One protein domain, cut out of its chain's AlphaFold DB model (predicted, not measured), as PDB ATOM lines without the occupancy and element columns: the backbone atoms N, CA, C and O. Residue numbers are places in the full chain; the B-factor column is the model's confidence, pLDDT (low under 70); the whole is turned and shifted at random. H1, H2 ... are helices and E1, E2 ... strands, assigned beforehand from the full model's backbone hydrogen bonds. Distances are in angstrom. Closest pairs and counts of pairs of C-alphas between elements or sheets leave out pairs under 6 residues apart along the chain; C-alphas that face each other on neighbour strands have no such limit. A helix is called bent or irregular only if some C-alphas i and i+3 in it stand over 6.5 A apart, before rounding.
ATOM      1  N   GLU A  12     -48.157  20.465 -31.489       88.00
ATOM      2  CA  GLU A  12     -48.421  19.664 -30.285       88.00
ATOM      3  C   GLU A  12     -48.069  18.184 -30.493       88.00
ATOM      4  O   GLU A  12     -47.452  17.579 -29.621       88.00
ATOM      5  N   ALA A  13     -48.312  17.634 -31.687       86.69
ATOM      6  CA  ALA A  13     -47.905  16.270 -32.019       86.69
ATOM      7  C   ALA A  13     -46.375  16.093 -31.985       86.69
ATOM      8  O   ALA A  13     -45.876  15.070 -31.519       86.69
ATOM      9  N   ASN A  14     -45.602  17.098 -32.418       85.62
ATOM     10  CA  ASN A  14     -44.141  17.053 -32.300       85.62
ATOM     11  C   ASN A  14     -43.693  17.088 -30.840       85.62
ATOM     12  O   ASN A  14     -42.765  16.372 -30.469       85.62
ATOM     13  N   LYS A  15     -44.339  17.912 -30.008       88.00
ATOM     14  CA  LYS A  15     -44.037  17.992 -28.574       88.00
ATOM     15  C   LYS A  15     -44.361  16.674 -27.875       88.00
ATOM     16  O   LYS A  15     -43.542  16.210 -27.086       88.00
ATOM     17  N   GLU A  16     -45.485  16.042 -28.204       91.50
ATOM     18  CA  GLU A  16     -45.844  14.711 -27.706       91.50
ATOM     19  C   GLU A  16     -44.835  13.644 -28.141       91.50
ATOM     20  O   GLU A  16     -44.361  12.883 -27.299       91.50
ATOM     21  N   ALA A  17     -44.431  13.625 -29.416       88.81
ATOM     22  CA  ALA A  17     -43.421  12.692 -29.914       88.81
ATOM     23  C   ALA A  17     -42.062  12.894 -29.219       88.81
ATOM     24  O   ALA A  17     -41.448  11.934 -28.755       88.81
ATOM     25  N   LEU A  18     -41.610  14.143 -29.067       88.62
ATOM     26  CA  LEU A  18     -40.392  14.468 -28.319       88.62
ATOM     27  C   LEU A  18     -40.499  14.033 -26.856       88.62
ATOM     28  O   LEU A  18     -39.545  13.487 -26.301       88.62
ATOM     29  N   ASN A  19     -41.655  14.254 -26.226       92.00
ATOM     30  CA  ASN A  19     -41.910  13.823 -24.860       92.00
ATOM     31  C   ASN A  19     -41.859  12.292 -24.740       92.00
ATOM     32  O   ASN A  19     -41.245  11.775 -23.808       92.00
ATOM     33  N   PHE A  20     -42.431  11.572 -25.707       93.25
ATOM     34  CA  PHE A  20     -42.377  10.118 -25.780       93.25
ATOM     35  C   PHE A  20     -40.936   9.612 -25.918       93.25
ATOM     36  O   PHE A  20     -40.524   8.758 -25.136       93.25
ATOM     37  N   ILE A  21     -40.136  10.174 -26.832       93.00
ATOM     38  CA  ILE A  21     -38.736   9.763 -27.045       93.00
ATOM     39  C   ILE A  21     -37.859  10.058 -25.812       93.00
ATOM     40  O   ILE A  21     -36.934   9.308 -25.497       93.00
ATOM     41  N   ARG A  22     -38.138  11.145 -25.083       91.88
ATOM     42  CA  ARG A  22     -37.381  11.512 -23.876       91.88
ATOM     43  C   ARG A  22     -37.621  10.574 -22.698       91.88
ATOM     44  O   ARG A  22     -36.681  10.318 -21.952       91.88
ATOM     45  N   HIS A  23     -38.853  10.102 -22.525       93.19
ATOM     46  CA  HIS A  23     -39.275   9.446 -21.283       93.19
ATOM     47  C   HIS A  23     -39.614   7.959 -21.432       93.19
ATOM     48  O   HIS A  23     -39.818   7.282 -20.427       93.19
ATOM     49  N   SER A  24     -39.673   7.437 -22.657       95.06
ATOM     50  CA  SER A  24     -39.939   6.016 -22.906       95.06
ATOM     51  C   SER A  24     -38.662   5.171 -22.867       95.06
ATOM     52  O   SER A  24     -37.543   5.682 -22.902       95.06
ATOM     53  N   TYR A  25     -38.832   3.849 -22.800       94.69
ATOM     54  CA  TYR A  25     -37.728   2.890 -22.829       94.69
ATOM     55  C   TYR A  25     -37.157   2.719 -24.247       94.69
ATOM     56  O   TYR A  25     -37.862   2.889 -25.240       94.69
ATOM     57  N   GLU A  26     -35.885   2.331 -24.346       94.06
ATOM     58  CA  GLU A  26     -35.092   2.344 -25.589       94.06
ATOM     59  C   GLU A  26     -35.701   1.551 -26.761       94.06
ATOM     60  O   GLU A  26     -35.559   1.935 -27.920       94.06
ATOM     61  N   TYR A  27     -36.411   0.460 -26.485       95.75
ATOM     62  CA  TYR A  27     -36.993  -0.406 -27.518       95.75
ATOM     63  C   TYR A  27     -38.439  -0.050 -27.884       95.75
ATOM     64  O   TYR A  27     -39.058  -0.758 -28.677       95.75
ATOM     65  N   ALA A  28     -39.002   1.024 -27.322       96.06
ATOM     66  CA  ALA A  28     -40.328   1.487 -27.707       96.06
ATOM     67  C   ALA A  28     -40.295   1.987 -29.157       96.06
ATOM     68  O   ALA A  28     -39.503   2.872 -29.488       96.06
ATOM     69  N   VAL A  29     -41.136   1.411 -30.021       95.50
ATOM     70  CA  VAL A  29     -41.279   1.844 -31.418       95.50
ATOM     71  C   VAL A  29     -41.965   3.205 -31.439       95.50
ATOM     72  O   VAL A  29     -43.037   3.372 -30.862       95.50
ATOM     73  N   VAL A  30     -41.327   4.170 -32.094       93.50
ATOM     74  CA  VAL A  30     -41.837   5.532 -32.283       93.50
ATOM     75  C   VAL A  30     -42.565   5.622 -33.619       93.50
ATOM     76  O   VAL A  30     -43.665   6.160 -33.687       93.50
ATOM     77  N   VAL A  31     -41.963   5.075 -34.678       92.25
ATOM     78  CA  VAL A  31     -42.535   5.074 -36.027       92.25
ATOM     79  C   VAL A  31     -42.007   3.888 -36.840       92.25
ATOM     80  O   VAL A  31     -40.869   3.458 -36.659       92.25
ATOM     81  N   ASP A  32     -42.850   3.364 -37.727       94.44
ATOM     82  CA  ASP A  32     -42.487   2.398 -38.767       94.44
ATOM     83  C   ASP A  32     -42.468   3.124 -40.117       94.44
ATOM     84  O   ASP A  32     -43.494   3.642 -40.570       94.44
ATOM     85  N   VAL A  33     -41.290   3.193 -40.735       93.69
ATOM     86  CA  VAL A  33     -41.068   3.835 -42.032       93.69
ATOM     87  C   VAL A  33     -40.735   2.754 -43.049       93.69
ATOM     88  O   VAL A  33     -39.582   2.372 -43.208       93.69
ATOM     89  N   ALA A  34     -41.760   2.238 -43.729       90.56
ATOM     90  CA  ALA A  34     -41.613   1.199 -44.752       90.56
ATOM     91  C   ALA A  34     -40.834  -0.046 -44.279       90.56
ATOM     92  O   ALA A  34     -40.032  -0.611 -45.021       90.56
ATOM     93  N   GLY A  35     -41.086  -0.485 -43.044       90.94
ATOM     94  CA  GLY A  35     -40.401  -1.610 -42.409       90.94
ATOM     95  C   GLY A  35     -39.156  -1.209 -41.615       90.94
ATOM     96  O   GLY A  35     -38.615  -2.046 -40.894       90.94
ATOM     97  N   ILE A  36     -38.712   0.052 -41.691       92.06
ATOM     98  CA  ILE A  36     -37.651   0.595 -40.837       92.06
ATOM     99  C   ILE A  36     -38.279   1.013 -39.506       92.06
ATOM    100  O   ILE A  36     -38.914   2.064 -39.388       92.06
ATOM    101  N   LEU A  37     -38.115   0.162 -38.493       93.88
ATOM    102  CA  LEU A  37     -38.646   0.390 -37.151       93.88
ATOM    103  C   LEU A  37     -37.741   1.345 -36.368       93.88
ATOM    104  O   LEU A  37     -36.730   0.943 -35.790       93.88
ATOM    105  N   LEU A  38     -38.135   2.615 -36.299       94.38
ATOM    106  CA  LEU A  38     -37.439   3.615 -35.501       94.38
ATOM    107  C   LEU A  38     -37.936   3.561 -34.059       94.38
ATOM    108  O   LEU A  38     -39.066   3.947 -33.745       94.38
ATOM    109  N   THR A  39     -37.076   3.078 -33.169       95.19
ATOM    110  CA  THR A  39     -37.311   3.070 -31.725       95.19
ATOM    111  C   THR A  39     -36.689   4.284 -31.039       95.19
ATOM    112  O   THR A  39     -35.902   5.036 -31.620       95.19
ATOM    113  N   VAL A  40     -37.001   4.454 -29.752       94.31
ATOM    114  CA  VAL A  40     -36.381   5.467 -28.886       94.31
ATOM    115  C   VAL A  40     -34.854   5.385 -28.919       94.31
ATOM    116  O   VAL A  40     -34.207   6.423 -28.984       94.31
ATOM    117  N   LYS A  41     -34.270   4.181 -28.943       94.00
ATOM    118  CA  LYS A  41     -32.817   3.957 -29.042       94.00
ATOM    119  C   LYS A  41     -32.200   4.714 -30.216       94.00
ATOM    120  O   LYS A  41     -31.131   5.299 -30.065       94.00
ATOM    121  N   PHE A  42     -32.874   4.701 -31.364       91.81
ATOM    122  CA  PHE A  42     -32.367   5.323 -32.578       91.81
ATOM    123  C   PHE A  42     -32.566   6.839 -32.593       91.81
ATOM    124  O   PHE A  42     -31.702   7.559 -33.076       91.81
ATOM    125  N   LEU A  43     -33.671   7.326 -32.020       90.88
ATOM    126  CA  LEU A  43     -34.055   8.739 -32.101       90.88
ATOM    127  C   LEU A  43     -33.589   9.598 -30.918       90.88
ATOM    128  O   LEU A  43     -33.440  10.814 -31.043       90.88
ATOM    129  N   GLN A  44     -33.368   8.997 -29.751       88.81
ATOM    130  CA  GLN A  44     -33.001   9.731 -28.544       88.81
ATOM    131  C   GLN A  44     -31.648  10.458 -28.640       88.81
ATOM    132  O   GLN A  44     -31.578  11.572 -28.108       88.81
ATOM    133  N   PRO A  45     -30.596   9.923 -29.303       86.31
ATOM    134  CA  PRO A  45     -29.334  10.641 -29.462       86.31
ATOM    135  C   PRO A  45     -29.517  12.050 -30.034       86.31
ATOM    136  O   PRO A  45     -28.977  12.994 -29.469       86.31
ATOM    137  N   HIS A  46     -30.366  12.241 -31.046       77.81
ATOM    138  CA  HIS A  46     -30.569  13.560 -31.667       77.81
ATOM    139  C   HIS A  46     -31.182  14.599 -30.725       77.81
ATOM    140  O   HIS A  46     -30.979  15.795 -30.900       77.81
ATOM    141  N   ILE A  47     -31.936  14.156 -29.717       77.88
ATOM    142  CA  ILE A  47     -32.542  15.051 -28.722       77.88
ATOM    143  C   ILE A  47     -31.495  15.534 -27.707       77.88
ATOM    144  O   ILE A  47     -31.706  16.547 -27.041       77.88
ATOM    145  N   LYS A  48     -30.377  14.812 -27.574       76.19
ATOM    146  CA  LYS A  48     -29.309  15.049 -26.593       76.19
ATOM    147  C   LYS A  48     -27.998  15.492 -27.257       76.19
ATOM    148  O   LYS A  48     -26.929  15.183 -26.742       76.19
ATOM    149  N   ASP A  49     -28.078  16.167 -28.404       72.31
ATOM    150  CA  ASP A  49     -26.917  16.603 -29.197       72.31
ATOM    151  C   ASP A  49     -25.987  15.443 -29.627       72.31
ATOM    152  O   ASP A  49     -24.783  15.614 -29.821       72.31
ATOM    153  N   GLY A  50     -26.535  14.237 -29.763       80.94
ATOM    154  CA  GLY A  50     -25.836  13.038 -30.217       80.94
ATOM    155  C   GLY A  50     -25.834  12.870 -31.737       80.94
ATOM    156  O   GLY A  50     -26.472  13.617 -32.479       80.94
ATOM    157  N   TRP A  51     -25.098  11.861 -32.202       85.94
ATOM    158  CA  TRP A  51     -24.922  11.571 -33.625       85.94
ATOM    159  C   TRP A  51     -26.166  10.987 -34.279       85.94
ATOM    160  O   TRP A  51     -26.984  10.329 -33.633       85.94
TER     161      TRP A  51
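This is residues 12 to 51 of the 332 residues of the protein "ULP_PROTEASE domain-containing protein" of Panicum miliaceum (UniProt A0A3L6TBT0). A hairpin of two strands, E1 and E2, makes one arm of this small domain, and two helices meet at the end of it away from its turn. H2 begins there directly after E2, and H1 packs on it at a steep angle with residues 18 to 22, while the start of H1 reaches away. The printed part has 40 residues, with H1, E1, E2 and H2 in that order along the chain, the class mixed helices and strands, and the sheet E1 - E2 antiparallel. The whole is compact, with a radius of gyration of the C-alphas of 9.9 A and spans of 25 by 25 by 16 A.

Find C-alpha 29 at (-41.279, 1.844, -31.418); from there E1 runs through residues 29 to 33, 10.8 A. E2 returns through residues 36 to 39, 9.4 A. H2, residues 40 to 47, follows over 10.3 A and ends at C-alpha 47, (-32.542, 15.051, -28.722). H1, residues 12 to 23, begins at C-alpha 12, (-48.421, 19.664, -30.285), and spans 16.4 A.

Look first at the hairpin: E1 and E2 are antiparallel at 161 degrees, with N 30 and O 38 at 2.8 A and N 36 and O 33 at 2.9 A, within hydrogen-bond range. H1 touches H2 with residues 18 to 22 alone; the closest C-alphas, of Ile 21 and Val 40, are 5.2 A apart. Their tilt is steep at 69 degrees, only just short of about perpendicular, opposite ways. H1 and E2 are only just apart, closest 8.3 A. In H1 every O i to N i+4 pair is within hydrogen-bond range; in H2 1 of 4 is, beside 3 of 5 O i to N i+3 pairs. H2 is irregular, but only just: C-alphas 42 and 45 are 6.9 A apart.

The C-alphas farthest apart, of Ala 34 and Asp 49, are 26.4 A apart. The printed part has no cut, and its three links are tight. The mean pLDDT of the printed part is 90.0, and no printed residue is under 70.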